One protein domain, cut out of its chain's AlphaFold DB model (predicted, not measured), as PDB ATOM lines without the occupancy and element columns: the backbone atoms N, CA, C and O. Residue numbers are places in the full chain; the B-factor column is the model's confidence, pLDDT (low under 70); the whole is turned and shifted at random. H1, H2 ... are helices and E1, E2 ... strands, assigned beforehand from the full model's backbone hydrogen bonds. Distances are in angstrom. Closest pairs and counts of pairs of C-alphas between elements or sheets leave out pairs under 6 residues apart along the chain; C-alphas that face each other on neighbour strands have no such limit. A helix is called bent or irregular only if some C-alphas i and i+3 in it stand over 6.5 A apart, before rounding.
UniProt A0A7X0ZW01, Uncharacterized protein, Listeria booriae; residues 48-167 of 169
ATOM      1  N   VAL A  48     171.706  11.848 179.566       85.69
ATOM      2  CA  VAL A  48     171.051  12.955 178.853       85.69
ATOM      3  C   VAL A  48     172.056  14.047 178.481       85.69
ATOM      4  O   VAL A  48     171.989  14.600 177.388       85.69
ATOM      5  N   GLN A  49     173.014  14.350 179.363       89.69
ATOM      6  CA  GLN A  49     174.046  15.349 179.076       89.69
ATOM      7  C   GLN A  49     174.966  14.897 177.943       89.69
ATOM      8  O   GLN A  49     175.284  15.690 177.061       89.69
ATOM      9  N   VAL A  50     175.383  13.630 177.956       87.75
ATOM     10  CA  VAL A  50     176.200  13.055 176.883       87.75
ATOM     11  C   VAL A  50     175.436  13.052 175.562       87.75
ATOM     12  O   VAL A  50     175.980  13.507 174.558       87.75
ATOM     13  N   ASP A  51     174.186  12.588 175.565       87.56
ATOM     14  CA  ASP A  51     173.355  12.500 174.363       87.56
ATOM     15  C   ASP A  51     173.137  13.873 173.721       87.56
ATOM     16  O   ASP A  51     173.354  14.035 172.522       87.56
ATOM     17  N   VAL A  52     172.824  14.896 174.524       91.50
ATOM     18  CA  VAL A  52     172.680  16.271 174.031       91.50
ATOM     19  C   VAL A  52     174.002  16.801 173.478       91.50
ATOM     20  O   VAL A  52     174.022  17.332 172.375       91.50
ATOM     21  N   LEU A  53     175.132  16.641 174.173       93.06
ATOM     22  CA  LEU A  53     176.418  17.154 173.676       93.06
ATOM     23  C   LEU A  53     176.856  16.468 172.371       93.06
ATOM     24  O   LEU A  53     177.350  17.130 171.456       93.06
ATOM     25  N   VAL A  54     176.643  15.157 172.252       92.38
ATOM     26  CA  VAL A  54     176.928  14.397 171.026       92.38
ATOM     27  C   VAL A  54     175.984  14.803 169.898       92.38
ATOM     28  O   VAL A  54     176.444  15.087 168.794       92.38
ATOM     29  N   SER A  55     174.684  14.880 170.168       92.00
ATOM     30  CA  SER A  55     173.668  15.112 169.140       92.00
ATOM     31  C   SER A  55     173.586  16.571 168.695       92.00
ATOM     32  O   SER A  55     173.341  16.829 167.521       92.00
ATOM     33  N   TYR A  56     173.786  17.528 169.604       96.06
ATOM     34  CA  TYR A  56     173.543  18.955 169.342       96.06
ATOM     35  C   TYR A  56     174.829  19.707 169.004       96.06
ATOM     36  O   TYR A  56     174.813  20.660 168.228       96.06
ATOM     37  N   LEU A  57     175.966  19.279 169.561       96.31
ATOM     38  CA  LEU A  57     177.278  19.835 169.219       96.31
ATOM     39  C   LEU A  57     178.104  18.898 168.333       96.31
ATOM     40  O   LEU A  57     179.291  19.148 168.120       96.31
ATOM     41  N   TYR A  58     177.504  17.828 167.810       95.12
ATOM     42  CA  TYR A  58     178.140  16.887 166.878       95.12
ATOM     43  C   TYR A  58     179.496  16.370 167.379       95.12
ATOM     44  O   TYR A  58     180.445  16.197 166.604       95.12
ATOM     45  N   MET A  59     179.612  16.194 168.696       92.75
ATOM     46  CA  MET A  59     180.795  15.625 169.328       92.75
ATOM     47  C   MET A  59     180.840  14.119 169.086       92.75
ATOM     48  O   MET A  59     179.830  13.472 168.826       92.75
ATOM     49  N   THR A  60     182.023  13.538 169.223       90.25
ATOM     50  CA  THR A  60     182.176  12.081 169.268       90.25
ATOM     51  C   THR A  60     182.360  11.627 170.708       90.25
ATOM     52  O   THR A  60     183.030  12.303 171.486       90.25
ATOM     53  N   ALA A  61     181.770  10.484 171.057       85.50
ATOM     54  CA  ALA A  61     181.941   9.839 172.354       85.50
ATOM     55  C   ALA A  61     182.712   8.525 172.197       85.50
ATOM     56  O   ALA A  61     182.460   7.755 171.266       85.50
ATOM     57  N   THR A  62     183.657   8.269 173.102       81.25
ATOM     58  CA  THR A  62     184.376   6.994 173.202       81.25
ATOM     59  C   THR A  62     184.272   6.447 174.628       81.25
ATOM     60  O   THR A  62     184.732   7.126 175.545       81.25
ATOM     61  N   PRO A  63     183.723   5.236 174.834       75.56
ATOM     62  CA  PRO A  63     183.087   4.384 173.822       75.56
ATOM     63  C   PRO A  63     181.828   5.034 173.221       75.56
ATOM     64  O   PRO A  63     181.281   5.979 173.783       75.56
ATOM     65  N   SER A  64     181.399   4.558 172.047       72.81
ATOM     66  CA  SER A  64     180.225   5.101 171.346       72.81
ATOM     67  C   SER A  64     178.957   4.990 172.198       72.81
ATOM     68  O   SER A  64     178.762   3.985 172.880       72.81
ATOM     69  N   ILE A  65     178.048   5.964 172.071       69.19
ATOM     70  CA  ILE A  65     176.728   5.963 172.732       69.19
ATOM     71  C   ILE A  65     175.872   4.730 172.383       69.19
ATOM     72  O   ILE A  65     174.988   4.340 173.141       69.19
ATOM     73  N   ASN A  66     176.156   4.083 171.247       69.75
ATOM     74  CA  ASN A  66     175.468   2.874 170.788       69.75
ATOM     75  C   ASN A  66     176.127   1.574 171.280       69.75
ATOM     76  O   ASN A  66     175.743   0.490 170.838       69.75
ATOM     77  N   ALA A  67     177.135   1.651 172.152       64.44
ATOM     78  CA  ALA A  67     177.760   0.468 172.726       64.44
ATOM     79  C   ALA A  67     176.750  -0.356 173.547       64.44
ATOM     80  O   ALA A  67     175.846   0.178 174.189       64.44
ATOM     81  N   VAL A  68     176.922  -1.680 173.505       53.72
ATOM     82  CA  VAL A  68     175.948  -2.688 173.966       53.72
ATOM     83  C   VAL A  68     175.655  -2.610 175.475       53.72
ATOM     84  O   VAL A  68     174.587  -3.036 175.906       53.72
ATOM     85  N   ASP A  69     176.549  -2.018 176.272       61.72
ATOM     86  CA  ASP A  69     176.349  -1.790 177.707       61.72
ATOM     87  C   ASP A  69     176.310  -0.290 178.037       61.72
ATOM     88  O   ASP A  69     177.340   0.375 178.152       61.72
ATOM     89  N   ARG A  70     175.103   0.256 178.208       54.53
ATOM     90  CA  ARG A  70     174.880   1.673 178.552       54.53
ATOM     91  C   ARG A  70     175.203   2.011 180.013       54.53
ATOM     92  O   ARG A  70     175.448   3.168 180.344       54.53
ATOM     93  N   THR A  71     175.220   1.016 180.901       52.53
ATOM     94  CA  THR A  71     175.344   1.242 182.351       52.53
ATOM     95  C   THR A  71     176.783   1.527 182.783       52.53
ATOM     96  O   THR A  71     177.012   2.335 183.685       52.53
ATOM     97  N   VAL A  72     177.756   0.924 182.095       48.59
ATOM     98  CA  VAL A  72     179.199   1.120 182.327       48.59
ATOM     99  C   VAL A  72     179.750   2.318 181.538       48.59
ATOM    100  O   VAL A  72     180.715   2.968 181.949       48.59
ATOM    101  N   THR A  73     179.119   2.653 180.415       51.53
ATOM    102  CA  THR A  73     179.660   3.612 179.446       51.53
ATOM    103  C   THR A  73     179.385   5.067 179.815       51.53
ATOM    104  O   THR A  73     180.303   5.873 179.730       51.53
ATOM    105  N   ASN A  74     178.210   5.415 180.352       53.44
ATOM    106  CA  ASN A  74     177.863   6.818 180.658       53.44
ATOM    107  C   ASN A  74     178.778   7.488 181.700       53.44
ATOM    108  O   ASN A  74     179.009   8.692 181.631       53.44
ATOM    109  N   LYS A  75     179.356   6.721 182.633       56.12
ATOM    110  CA  LYS A  75     180.313   7.254 183.619       56.12
ATOM    111  C   LYS A  75     181.732   7.417 183.070       56.12
ATOM    112  O   LYS A  75     182.548   8.029 183.745       56.12
ATOM    113  N   SER A  76     182.033   6.866 181.891       62.31
ATOM    114  CA  SER A  76     183.390   6.723 181.344       62.31
ATOM    115  C   SER A  76     183.596   7.301 179.943       62.31
ATOM    116  O   SER A  76     184.683   7.157 179.385       62.31
ATOM    117  N   MET A  77     182.596   7.980 179.369       73.25
ATOM    118  CA  MET A  77     182.710   8.486 178.000       73.25
ATOM    119  C   MET A  77     183.666   9.674 177.900       73.25
ATOM    120  O   MET A  77     183.508  10.700 178.562       73.25
ATOM    121  N   LYS A  78     184.628   9.560 176.989       80.88
ATOM    122  CA  LYS A  78     185.452  10.669 176.521       80.88
ATOM    123  C   LYS A  78     184.750  11.360 175.359       80.88
ATOM    124  O   LYS A  78     184.493  10.721 174.340       80.88
ATOM    125  N   LEU A  79     184.489  12.657 175.503       86.88
ATOM    126  CA  LEU A  79     183.989  13.500 174.421       86.88
ATOM    127  C   LEU A  79     185.150  14.137 173.651       86.88
ATOM    128  O   LEU A  79     186.136  14.570 174.250       86.88
ATOM    129  N   ALA A  80     185.023  14.214 172.331       89.94
ATOM    130  CA  ALA A  80     185.952  14.921 171.458       89.94
ATOM    131  C   ALA A  80     185.193  15.782 170.442       89.94
ATOM    132  O   ALA A  80     184.167  15.364 169.897       89.94
ATOM    133  N   SER A  81     185.714  16.982 170.186       90.38
ATOM    134  CA  SER A  81     185.161  17.896 169.192       90.38
ATOM    135  C   SER A  81     185.434  17.424 167.766       90.38
ATOM    136  O   SER A  81     186.411  16.731 167.482       90.38
ATOM    137  N   THR A  82     184.560  17.837 166.856       92.88
ATOM    138  CA  THR A  82     184.699  17.659 165.410       92.88
ATOM    139  C   THR A  82     184.723  19.020 164.710       92.88
ATOM    140  O   THR A  82     184.512  20.068 165.331       92.88
ATOM    141  N   GLU A  83     184.942  19.035 163.395       93.50
ATOM    142  CA  GLU A  83     184.758  20.264 162.609       93.50
ATOM    143  C   GLU A  83     183.316  20.780 162.672       93.50
ATOM    144  O   GLU A  83     183.085  21.987 162.653       93.50
ATOM    145  N   ASP A  84     182.335  19.888 162.812       94.69
ATOM    146  CA  ASP A  84     180.941  20.297 162.955       94.69
ATOM    147  C   ASP A  84     180.648  20.841 164.356       94.69
ATOM    148  O   ASP A  84     179.857  21.775 164.480       94.69
ATOM    149  N   THR A  85     181.361  20.378 165.392       95.94
ATOM    150  CA  THR A  85     181.337  21.023 166.714       95.94
ATOM    151  C   THR A  85     181.736  22.489 166.614       95.94
ATOM    152  O   THR A  85     181.047  23.340 167.163       95.94
ATOM    153  N   LYS A  86     182.795  22.826 165.867       96.31
ATOM    154  CA  LYS A  86     183.207  24.230 165.682       96.31
ATOM    155  C   LYS A  86     182.088  25.075 165.074       96.31
ATOM    156  O   LYS A  86     181.799  26.154 165.586       96.31
ATOM    157  N   LYS A  87     181.427  24.571 164.027       97.31
ATOM    158  CA  LYS A  87     180.309  25.265 163.362       97.31
ATOM    159  C   LYS A  87     179.121  25.451 164.303       97.31
ATOM    160  O   LYS A  87     178.579  26.551 164.384       97.31
ATOM    161  N   ALA A  88     178.752  24.407 165.046       97.81
ATOM    162  CA  ALA A  88     177.687  24.476 166.041       97.81
ATOM    163  C   ALA A  88     178.004  25.518 167.124       97.81
ATOM    164  O   ALA A  88     177.154  26.338 167.451       97.81
ATOM    165  N   VAL A  89     179.246  25.576 167.613       97.69
ATOM    166  CA  VAL A  89     179.680  26.589 168.592       97.69
ATOM    167  C   VAL A  89     179.614  28.008 168.024       97.69
ATOM    168  O   VAL A  89     179.223  28.936 168.733       97.69
ATOM    169  N   THR A  90     179.945  28.208 166.745       97.62
ATOM    170  CA  THR A  90     179.748  29.505 166.077       97.62
ATOM    171  C   THR A  90     178.271  29.903 166.055       97.62
ATOM    172  O   THR A  90     177.940  31.033 166.409       97.62
ATOM    173  N   VAL A  91     177.376  28.977 165.701       98.12
ATOM    174  CA  VAL A  91     175.925  29.231 165.669       98.12
ATOM    175  C   VAL A  91     175.355  29.464 167.071       98.12
ATOM    176  O   VAL A  91     174.538  30.361 167.257       98.12
ATOM    177  N   LEU A  92     175.826  28.730 168.080       98.19
ATOM    178  CA  LEU A  92     175.445  28.945 169.475       98.19
ATOM    179  C   LEU A  92     175.825  30.351 169.944       98.19
ATOM    180  O   LEU A  92     174.990  31.057 170.497       98.19
ATOM    181  N   ASN A  93     177.051  30.798 169.661       98.12
ATOM    182  CA  ASN A  93     177.465  32.168 169.965       98.12
ATOM    183  C   ASN A  93     176.585  33.219 169.268       98.12
ATOM    184  O   ASN A  93     176.290  34.248 169.869       98.12
ATOM    185  N   TYR A  94     176.150  32.965 168.031       97.31
ATOM    186  CA  TYR A  94     175.219  33.855 167.335       97.31
ATOM    187  C   TYR A  94     173.877  33.962 168.069       97.31
ATOM    188  O   TYR A  94     173.427  35.074 168.331       97.31
ATOM    189  N   TYR A  95     173.262  32.845 168.470       96.75
ATOM    190  CA  TYR A  95     171.995  32.896 169.214       96.75
ATOM    191  C   TYR A  95     172.140  33.602 170.566       96.75
ATOM    192  O   TYR A  95     171.332  34.462 170.911       96.75
ATOM    193  N   LEU A  96     173.210  33.293 171.303       97.56
ATOM    194  CA  LEU A  96     173.424  33.822 172.651       97.56
ATOM    195  C   LEU A  96     173.767  35.310 172.686       97.56
ATOM    196  O   LEU A  96     173.514  35.956 173.701       97.56
ATOM    197  N   PHE A  97     174.392  35.838 171.632       96.88
ATOM    198  CA  PHE A  97     174.976  37.175 171.687       96.88
ATOM    199  C   PHE A  97     174.539  38.093 170.552       96.88
ATOM    200  O   PHE A  97     174.535  39.298 170.768       96.88
ATOM    201  N   ASP A  98     174.142  37.592 169.383       95.44
ATOM    202  CA  ASP A  98     173.804  38.436 168.230       95.44
ATOM    203  C   ASP A  98     172.306  38.479 167.933       95.44
ATOM    204  O   ASP A  98     171.765  39.569 167.754       95.44
ATOM    205  N   ASP A  99     171.653  37.317 167.891       94.75
ATOM    206  CA  ASP A  99     170.222  37.201 167.598       94.75
ATOM    207  C   ASP A  99     169.371  37.667 168.783       94.75
ATOM    208  O   ASP A  99     168.480  38.498 168.615       94.75
ATOM    209  N   LEU A 100     169.710  37.187 169.991       93.75
ATOM    210  CA  LEU A 100     169.078  37.567 171.262       93.75
ATOM    211  C   LEU A 100     167.546  37.438 171.251       93.75
ATOM    212  O   LEU A 100     166.837  38.276 171.815       93.75
ATOM    213  N   SER A 101     167.040  36.375 170.622       94.81
ATOM    214  CA  SER A 101     165.624  36.008 170.655       94.81
ATOM    215  C   SER A 101     165.102  35.950 172.095       94.81
ATOM    216  O   SER A 101     165.745  35.391 172.986       94.81
ATOM    217  N   GLU A 102     163.908  36.497 172.338       95.44
ATOM    218  CA  GLU A 102     163.279  36.468 173.667       95.44
ATOM    219  C   GLU A 102     162.993  35.039 174.155       95.44
ATOM    220  O   GLU A 102     162.999  34.783 175.361       95.44
ATOM    221  N   TYR A 103     162.811  34.102 173.221       95.38
ATOM    222  CA  TYR A 103     162.595  32.685 173.511       95.38
ATOM    223  C   TYR A 103     163.857  31.987 174.040       95.38
ATOM    224  O   TYR A 103     163.745  30.996 174.758       95.38
ATOM    225  N   ASP A 104     165.042  32.542 173.766       96.81
ATOM    226  CA  ASP A 104     166.345  32.007 174.184       96.81
ATOM    227  C   ASP A 104     166.907  32.708 175.430       96.81
ATOM    228  O   ASP A 104     168.078  32.546 175.788       96.81
ATOM    229  N   LYS A 105     166.072  33.487 176.130       96.75
ATOM    230  CA  LYS A 105     166.486  34.296 177.282       96.75
ATOM    231  C   LYS A 105     167.205  33.510 178.368       96.75
ATOM    232  O   LYS A 105     168.237  33.956 178.870       96.75
ATOM    233  N   ASN A 106     166.702  32.324 178.694       97.69
ATOM    234  CA  ASN A 106     167.311  31.486 179.722       97.69
ATOM    235  C   ASN A 106     168.741  31.065 179.330       97.69
ATOM    236  O   ASN A 106     169.620  31.014 180.192       97.69
ATOM    237  N   ALA A 107     168.998  30.817 178.042       97.50
ATOM    238  CA  ALA A 107     170.312  30.421 177.544       97.50
ATOM    239  C   ALA A 107     171.349  31.540 177.692       97.50
ATOM    240  O   ALA A 107     172.435  31.307 178.228       97.50
ATOM    241  N   PHE A 108     171.030  32.766 177.256       95.44
ATOM    242  CA  PHE A 108     171.992  33.866 177.363       95.44
ATOM    243  C   PHE A 108     172.152  34.374 178.803       95.44
ATOM    244  O   PHE A 108     173.246  34.800 179.177       95.44
ATOM    245  N   GLU A 109     171.125  34.267 179.656       97.12
ATOM    246  CA  GLU A 109     171.273  34.518 181.097       97.12
ATOM    247  C   GLU A 109     172.215  33.497 181.751       97.12
ATOM    248  O   GLU A 109     173.095  33.889 182.523       97.12
ATOM    249  N   LYS A 110     172.118  32.212 181.377       98.06
ATOM    250  CA  LYS A 110     173.066  31.174 181.820       98.06
ATOM    251  C   LYS A 110     174.483  31.415 181.314       98.06
ATOM    252  O   LYS A 110     175.434  31.318 182.088       98.06
ATOM    253  N   ALA A 111     174.644  31.784 180.044       98.00
ATOM    254  CA  ALA A 111     175.953  32.135 179.497       98.00
ATOM    255  C   ALA A 111     176.585  33.312 180.265       98.00
ATOM    256  O   ALA A 111     177.762  33.258 180.634       98.00
ATOM    257  N   LYS A 112     175.787  34.331 180.605       97.44
ATOM    258  CA  LYS A 112     176.224  35.469 181.423       97.44
ATOM    259  C   LYS A 112     176.601  35.070 182.849       97.44
ATOM    260  O   LYS A 112     177.621  35.538 183.351       97.44
ATOM    261  N   GLU A 113     175.838  34.184 183.489       98.06
ATOM    262  CA  GLU A 113     176.169  33.614 184.807       98.06
ATOM    263  C   GLU A 113     177.548  32.931 184.798       98.06
ATOM    264  O   GLU A 113     178.307  33.019 185.763       98.06
ATOM    265  N   TYR A 114     177.919  32.302 183.679       97.81
ATOM    266  CA  TYR A 114     179.235  31.685 183.494       97.81
ATOM    267  C   TYR A 114     180.323  32.651 183.003       97.81
ATOM    268  O   TYR A 114     181.466  32.234 182.803       97.81
ATOM    269  N   GLY A 115     180.005  33.943 182.895       97.62
ATOM    270  CA  GLY A 115     180.948  35.013 182.593       97.62
ATOM    271  C   GLY A 115     181.232  35.195 181.105       97.62
ATOM    272  O   GLY A 115     182.372  35.535 180.768       97.62
ATOM    273  N   PHE A 116     180.236  34.936 180.252       98.19
ATOM    274  CA  PHE A 116     180.272  35.211 178.815       98.19
ATOM    275  C   PHE A 116     179.353  36.365 178.426       98.19
ATOM    276  O   PHE A 116     178.294  36.577 179.017       98.19
ATOM    277  N   ASP A 117     179.757  37.085 177.391       95.50
ATOM    278  CA  ASP A 117     179.015  38.183 176.785       95.50
ATOM    279  C   ASP A 117     179.460  38.378 175.321       95.50
ATOM    280  O   ASP A 117     180.154  37.539 174.738       95.50
ATOM    281  N   LYS A 118     179.048  39.491 174.701       94.62
ATOM    282  CA  LYS A 118     179.413  39.822 173.316       94.62
ATOM    283  C   LYS A 118     180.922  39.950 173.089       94.62
ATOM    284  O   LYS A 118     181.365  39.649 171.979       94.62
ATOM    285  N   GLU A 119     181.673  40.418 174.085       95.00
ATOM    286  CA  GLU A 119     183.120  40.654 174.013       95.00
ATOM    287  C   GLU A 119     183.903  39.392 174.384       95.00
ATOM    288  O   GLU A 119     184.943  39.091 173.797       95.00
ATOM    289  N   LYS A 120     183.364  38.607 175.318       96.31
ATOM    290  CA  LYS A 120     183.913  37.334 175.768       96.31
ATOM    291  C   LYS A 120     182.947  36.205 175.424       96.31
ATOM    292  O   LYS A 120     182.150  35.770 176.250       96.31
ATOM    293  N   ARG A 121     183.050  35.728 174.184       97.50
ATOM    294  CA  ARG A 121     182.233  34.641 173.624       97.50
ATOM    295  C   ARG A 121     182.712  33.252 174.058       97.50
ATOM    296  O   ARG A 121     183.842  33.087 174.522       97.50
ATOM    297  N   LEU A 122     181.861  32.240 173.879       97.12
ATOM    298  CA  LEU A 122     182.212  30.841 174.132       97.12
ATOM    299  C   LEU A 122     183.309  30.387 173.165       97.12
ATOM    300  O   LEU A 122     183.198  30.588 171.953       97.12
ATOM    301  N   THR A 123     184.327  29.708 173.689       96.56
ATOM    302  CA  THR A 123     185.378  29.070 172.888       96.56
ATOM    303  C   THR A 123     185.183  27.558 172.852       96.56
ATOM    304  O   THR A 123     184.613  26.967 173.773       96.56
ATOM    305  N   LEU A 124     185.689  26.916 171.795       94.06
ATOM    306  CA  LEU A 124     185.670  25.456 171.698       94.06
ATOM    307  C   LEU A 124     186.402  24.806 172.879       94.06
ATOM    308  O   LEU A 124     185.896  23.856 173.462       94.06
ATOM    309  N   GLU A 125     187.573  25.336 173.238       93.94
ATOM    310  CA  GLU A 125     188.373  24.858 174.370       93.94
ATOM    311  C   GLU A 125     187.574  24.898 175.676       93.94
ATOM    312  O   GLU A 125     187.470  23.888 176.368       93.94
ATOM    313  N   TRP A 126     186.918  26.027 175.967       95.62
ATOM    314  CA  TRP A 126     186.120  26.146 177.182       95.62
ATOM    315  C   TRP A 126     184.967  25.145 177.210       95.62
ATOM    316  O   TRP A 126     184.724  24.539 178.254       95.62
ATOM    317  N   ILE A 127     184.282  24.954 176.078       94.75
ATOM    318  CA  ILE A 127     183.180  23.994 175.954       94.75
ATOM    319  C   ILE A 127     183.652  22.580 176.285       94.75
ATOM    320  O   ILE A 127     183.015  21.911 177.098       94.75
ATOM    321  N   MET A 128     184.794  22.161 175.731       90.44
ATOM    322  CA  MET A 128     185.358  20.833 175.985       90.44
ATOM    323  C   MET A 128     185.736  20.621 177.459       90.44
ATOM    324  O   MET A 128     185.567  19.517 177.982       90.44
ATOM    325  N   ASP A 129     186.187  21.673 178.145       91.94
ATOM    326  CA  ASP A 129     186.537  21.630 179.570       91.94
ATOM    327  C   ASP A 129     185.320  21.749 180.510       91.94
ATOM    328  O   ASP A 129     185.386  21.362 181.682       91.94
ATOM    329  N   HIS A 130     184.194  22.276 180.014       93.44
ATOM    330  CA  HIS A 130     183.014  22.630 180.809       93.44
ATOM    331  C   HIS A 130     181.715  22.056 180.226       93.44
ATOM    332  O   HIS A 130     180.688  22.737 180.151       93.44
ATOM    333  N   ASN A 131     181.737  20.773 179.870       91.81
ATOM    334  CA  ASN A 131     180.610  20.051 179.274       91.81
ATOM    335  C   ASN A 131     179.275  20.221 180.031       91.81
ATOM    336  O   ASN A 131     178.251  20.462 179.397       91.81
ATOM    337  N   LYS A 132     179.262  20.181 181.375       92.25
ATOM    338  CA  LYS A 132     178.020  20.388 182.155       92.25
ATOM    339  C   LYS A 132     177.417  21.775 181.964       92.25
ATOM    340  O   LYS A 132     176.230  21.903 181.709       92.25
ATOM    341  N   LYS A 133     178.249  22.813 182.056       96.06
ATOM    342  CA  LYS A 133     177.798  24.197 181.873       96.06
ATOM    343  C   LYS A 133     177.372  24.455 180.430       96.06
ATOM    344  O   LYS A 133     176.439  25.209 180.188       96.06
ATOM    345  N   THR A 134     178.040  23.806 179.478       96.75
ATOM    346  CA  THR A 134     177.643  23.840 178.067       96.75
ATOM    347  C   THR A 134     176.257  23.230 177.874       96.75
ATOM    348  O   THR A 134     175.424  23.827 177.198       96.75
ATOM    349  N   PHE A 135     175.986  22.083 178.505       95.94
ATOM    350  CA  PHE A 135     174.651  21.490 178.518       95.94
ATOM    351  C   PHE A 135     173.611  22.457 179.099       95.94
ATOM    352  O   PHE A 135     172.585  22.667 178.464       95.94
ATOM    353  N   ASP A 136     173.890  23.094 180.241       97.12
ATOM    354  CA  ASP A 136     172.950  24.033 180.873       97.12
ATOM    355  C   ASP A 136     172.603  25.223 179.955       97.12
ATOM    356  O   ASP A 136     171.456  25.664 179.921       97.12
ATOM    357  N   ILE A 137     173.574  25.720 179.176       98.38
ATOM    358  CA  ILE A 137     173.344  26.765 178.167       98.38
ATOM    359  C   ILE A 137     172.451  26.242 177.035       98.38
ATOM    360  O   ILE A 137     171.458  26.885 176.704       98.38
ATOM    361  N   LEU A 138     172.789  25.090 176.441       97.44
ATOM    362  CA  LEU A 138     172.024  24.502 175.332       97.44
ATOM    363  C   LEU A 138     170.582  24.200 175.736       97.44
ATOM    364  O   LEU A 138     169.652  24.512 174.999       97.44
ATOM    365  N   TYR A 139     170.403  23.630 176.924       95.12
ATOM    366  CA  TYR A 139     169.095  23.275 177.460       95.12
ATOM    367  C   TYR A 139     168.265  24.512 177.842       95.12
ATOM    368  O   TYR A 139     167.050  24.423 177.971       95.12
ATOM    369  N   GLY A 140     168.908  25.672 178.008       96.69
ATOM    370  CA  GLY A 140     168.237  26.953 178.219       96.69
ATOM    371  C   GLY A 140     167.684  27.599 176.944       96.69
ATOM    372  O   GLY A 140     166.960  28.587 177.051       96.69
ATOM    373  N   LEU A 141     168.031  27.098 175.754       97.25
ATOM    374  CA  LEU A 141     167.464  27.588 174.496       97.25
ATOM    375  C   LEU A 141     165.995  27.165 174.367       97.25
ATOM    376  O   LEU A 141     165.541  26.226 175.033       97.25
ATOM    377  N   GLN A 142     165.264  27.820 173.466       95.75
ATOM    378  CA  GLN A 142     163.910  27.425 173.099       95.75
ATOM    379  C   GLN A 142     163.846  25.927 172.765       95.75
ATOM    380  O   GLN A 142     164.738  25.372 172.116       95.75
ATOM    381  N   ASP A 143     162.783  25.265 173.234       94.56
ATOM    382  CA  ASP A 143     162.557  23.828 173.056       94.56
ATOM    383  C   ASP A 143     163.779  22.980 173.451       94.56
ATOM    384  O   ASP A 143     164.138  22.009 172.780       94.56
ATOM    385  N   ASN A 144     164.444  23.387 174.539       94.56
ATOM    386  CA  ASN A 144     165.664  22.788 175.080       94.56
ATOM    387  C   ASN A 144     166.798  22.678 174.047       94.56
ATOM    388  O   ASN A 144     167.568  21.718 174.076       94.56
ATOM    389  N   GLY A 145     166.871  23.613 173.094       94.56
ATOM    390  CA  GLY A 145     167.899  23.650 172.053       94.56
ATOM    391  C   GLY A 145     167.681  22.671 170.902       94.56
ATOM    392  O   GLY A 145     168.619  22.423 170.147       94.56
ATOM    393  N   SER A 146     166.472  22.121 170.737       93.75
ATOM    394  CA  SER A 146     166.157  21.106 169.714       93.75
ATOM    395  C   SER A 146     166.568  21.479 168.284       93.75
ATOM    396  O   SER A 146     166.902  20.588 167.503       93.75
ATOM    397  N   ILE A 147     166.646  22.770 167.945       93.50
ATOM    398  CA  ILE A 147     167.172  23.247 166.655       93.50
ATOM    399  C   ILE A 147     168.586  22.731 166.351       93.50
ATOM    400  O   ILE A 147     168.916  22.486 165.195       93.50
ATOM    401  N   PHE A 148     169.411  22.501 167.377       96.94
ATOM    402  CA  PHE A 148     170.758  21.955 167.220       96.94
ATOM    403  C   PHE A 148     170.776  20.463 166.869       96.94
ATOM    404  O   PHE A 148     171.802  19.960 166.418       96.94
ATOM    405  N   SER A 149     169.656  19.748 166.990       94.50
ATOM    406  CA  SER A 149     169.560  18.377 166.474       94.50
ATOM    407  C   SER A 149     169.478  18.324 164.940       94.50
ATOM    408  O   SER A 149     169.870  17.322 164.342       94.50
ATOM    409  N   ASP A 150     169.037  19.406 164.283       95.44
ATOM    410  CA  ASP A 150     168.994  19.517 162.821       95.44
ATOM    411  C   ASP A 150     170.318  20.081 162.285       95.44
ATOM    412  O   ASP A 150     170.538  21.292 162.173       95.44
ATOM    413  N   LYS A 151     171.212  19.164 161.908       94.19
ATOM    414  CA  LYS A 151     172.529  19.492 161.354       94.19
ATOM    415  C   LYS A 151     172.477  20.366 160.108       94.19
ATOM    416  O   LYS A 151     173.329  21.246 159.949       94.19
ATOM    417  N   ASP A 152     171.487  20.171 159.245       95.75
ATOM    418  CA  ASP A 152     171.368  20.963 158.026       95.75
ATOM    419  C   ASP A 152     170.911  22.390 158.351       95.75
ATOM    420  O   ASP A 152     171.399  23.348 157.744       95.75
ATOM    421  N   ALA A 153     170.022  22.570 159.335       95.00
ATOM    422  CA  ALA A 153     169.642  23.897 159.827       95.00
ATOM    423  C   ALA A 153     170.824  24.649 160.455       95.00
ATOM    424  O   ALA A 153     171.016  25.841 160.171       95.00
ATOM    425  N   ILE A 154     171.647  23.960 161.251       97.19
ATOM    426  CA  ILE A 154     172.860  24.545 161.829       97.19
ATOM    427  C   ILE A 154     173.853  24.936 160.734       97.19
ATOM    428  O   ILE A 154     174.362  26.057 160.751       97.19
ATOM    429  N   LEU A 155     174.074  24.082 159.730       95.50
ATOM    430  CA  LEU A 155     174.975  24.406 158.623       95.50
ATOM    431  C   LEU A 155     174.477  25.602 157.798       95.50
ATOM    432  O   LEU A 155     175.261  26.504 157.508       95.50
ATOM    433  N   ARG A 156     173.177  25.664 157.476       95.81
ATOM    434  CA  ARG A 156     172.583  26.822 156.781       95.81
ATOM    435  C   ARG A 156     172.796  28.119 157.562       95.81
ATOM    436  O   ARG A 156     173.152  29.145 156.981       95.81
ATOM    437  N   THR A 157     172.598  28.074 158.877       96.00
ATOM    438  CA  THR A 157     172.786  29.237 159.753       96.00
ATOM    439  C   THR A 157     174.253  29.652 159.818       96.00
ATOM    440  O   THR A 157     174.556  30.834 159.668       96.00
ATOM    441  N   TYR A 158     175.166  28.688 159.954       96.31
ATOM    442  CA  TYR A 158     176.608  28.922 159.926       96.31
ATOM    443  C   TYR A 158     177.057  29.612 158.629       96.31
ATOM    444  O   TYR A 158     177.753  30.629 158.679       96.31
ATOM    445  N   THR A 159     176.612  29.116 157.470       95.81
ATOM    446  CA  THR A 159     176.916  29.728 156.168       95.81
ATOM    447  C   THR A 159     176.406  31.166 156.108       95.81
ATOM    448  O   THR A 159     177.174  32.071 155.798       95.81
ATOM    449  N   ARG A 160     175.155  31.418 156.515       94.25
ATOM    450  CA  ARG A 160     174.579  32.775 156.545       94.25
ATOM    451  C   ARG A 160     175.393  33.753 157.401       94.25
ATOM    452  O   ARG A 160     175.545  34.909 157.013       94.25
ATOM    453  N   ILE A 161     175.868  33.321 158.570       93.25
ATOM    454  CA  ILE A 161     176.665  34.165 159.479       93.25
ATOM    455  C   ILE A 161     178.026  34.472 158.846       93.25
ATOM    456  O   ILE A 161     178.410  35.631 158.727       93.25
ATOM    457  N   THR A 162     178.722  33.439 158.374       89.19
ATOM    458  CA  THR A 162     180.083  33.573 157.831       89.19
ATOM    459  C   THR A 162     180.137  34.307 156.491       89.19
ATOM    460  O   THR A 162     181.087  35.040 156.231       89.19
ATOM    461  N   GLU A 163     179.113  34.187 155.646       88.25
ATOM    462  CA  GLU A 163     178.997  34.982 154.418       88.25
ATOM    463  C   GLU A 163     178.704  36.459 154.707       88.25
ATOM    464  O   GLU A 163     179.240  37.335 154.027       88.25
ATOM    465  N   LYS A 164     177.893  36.755 155.734       73.06
ATOM    466  CA  LYS A 164     177.613  38.131 156.171       73.06
ATOM    467  C   LYS A 164     178.876  38.826 156.686       73.06
ATOM    468  O   LYS A 164     179.085  39.995 156.372       73.06
ATOM    469  N   ASP A 165     179.724  38.109 157.416       61.53
ATOM    470  CA  ASP A 165     180.989  38.645 157.932       61.53
ATOM    471  C   ASP A 165     182.030  38.871 156.821       61.53
ATOM    472  O   ASP A 165     182.856  39.778 156.918       61.53
ATOM    473  N   ASN A 166     181.955  38.101 155.729       58.94
ATOM    474  CA  ASN A 166     182.815  38.258 154.552       58.94
ATOM    475  C   ASN A 166     182.333  39.339 153.566       58.94
ATOM    476  O   ASN A 166     183.032  39.639 152.598       58.94
ATOM    477  N   ASN A 167     181.157  39.931 153.796       52.66
ATOM    478  CA  ASN A 167     180.636  41.045 153.006       52.66
ATOM    479  C   ASN A 167     180.001  42.118 153.916       52.66
ATOM    480  O   ASN A 167     178.778  42.315 153.883       52.66
TER     481      ASN A 167
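Overview. This is residues 48 to 167 of the 169 residues of an uncharacterized protein of Listeria booriae (UniProt A0A7X0ZW01). A body of mostly crossed helices has H3 through its middle, with H8 on one side of H3 and the side-by-side pair H4 and H6 on the other, while H1 and H7 cover further parts of the body and H5 sits by the first part of H3. From this body a short two-strand ribbon, E1 and E2, leads to a loop with the tiny helix H2, where residues 66 to 71 stick out at one end of the longest axis. The 120 printed residues hold eight named helices and two named strands in the order H1 E1 H2 E2 H3 H4 H5 H6 H7 H8, with the strands antiparallel, and the class is mostly helix. The whole is compact, with a radius of gyration of the C-alphas of 14.4 A, yet elongated in outline, spanning 47 by 29 by 26 A.

Along the chain. H1, residues 48 to 56, begins at C-alpha 48 (171.051, 12.955, 178.853) and is 11.5 A long. E1, residues 60 to 62, is 6.8 A long, and H2, residues 70 to 73, is 5.2 A long. E2, residues 78 to 80, is 6.6 A long. H3, residues 83 to 99, is the longest helix by residues and measures 22.9 A from C-alpha 83 at (184.758, 20.264, 162.609); it is only just irregular, with C-alphas 96 and 99 6.9 A apart. H4, residues 102 to 113, is 17.3 A long and irregular, with C-alphas 103 and 106 7.9 A apart. H5, residues 124 to 129, is 8.8 A long, and H6, residues 131 to 139, is 12.1 A long. H7, residues 142 to 149, is 12.6 A long and irregular, with C-alphas 144 and 147 8.6 A apart. H8, residues 151 to 165, is 21.2 A long and ends at C-alpha 165 (180.989, 38.645, 157.932).

Arrangement. H1 touches H7 at a steep tilt of 55 degrees, the same way, with the C-alphas of Tyr 56 and Phe 148 closest at 4.6 A. H1 also touches H6, closest at Gln 49 and Phe 135 with C-alphas 6.2 A apart, about perpendicular at 71 degrees, only just past steep. The closest C-alphas of H1 and E1 are those of Val 54 and Thr 60, 6.0 A apart. E1 and E2 are antiparallel neighbours at 154 degrees; N 60 and O 80 are 2.9 A apart and N 78 and O 62 2.8 A, within hydrogen-bond range. H2 touches no helix. With residues 87 to 94 alone H3 touches H8, closest at the C-alphas of Val 91 and Tyr 158, 5.8 A, at a steep tilt of 65 degrees, the same way. With residues 95 to 97 alone H3 touches H4, about perpendicular at 74 degrees, closest at the C-alphas of Leu 96 and Phe 108, 4.9 A. H3 and H5 only just touch, with 3 pairs of C-alphas within 8 A, closest at Lys 86 and Leu 124, 6.6 A. With residues 106 to 111 alone H4 touches H6 at a shallow tilt of 22 degrees, opposite ways, closest at the C-alphas of Ala 107 and Ile 137, 4.8 A. H7 only just touches H6 and H8, with 3 pairs of C-alphas within 8 A each, and in both cases only at the corner; the closest C-alphas are those of Leu 138 and Gly 145, 5.3 A, and of Phe 148 and Ile 154, 6.3 A. H4 and H8 are apart. Every O i to N i+4 pair is within hydrogen-bond range in H1, H5, H6 and H8; the counts are 12 of 13 in H3, 6 of 8 in H4 and 0 of 4 in H7, where 4 of 5 O i to N i+3 pairs are, and H2 is too short for an O i to N i+4 pair.

Size, cuts and confidence. The two C-alphas farthest apart are those of Thr 71 and Asn 167, 49.7 A. The printed part, residues 48 to 167, has no cut. No link is long; those from E1 to H2 and H4 to H5 are short, and the others are tight. The mean pLDDT of the printed part is 89.3, and residues 65 to 76 and 165 to 167 are under 70.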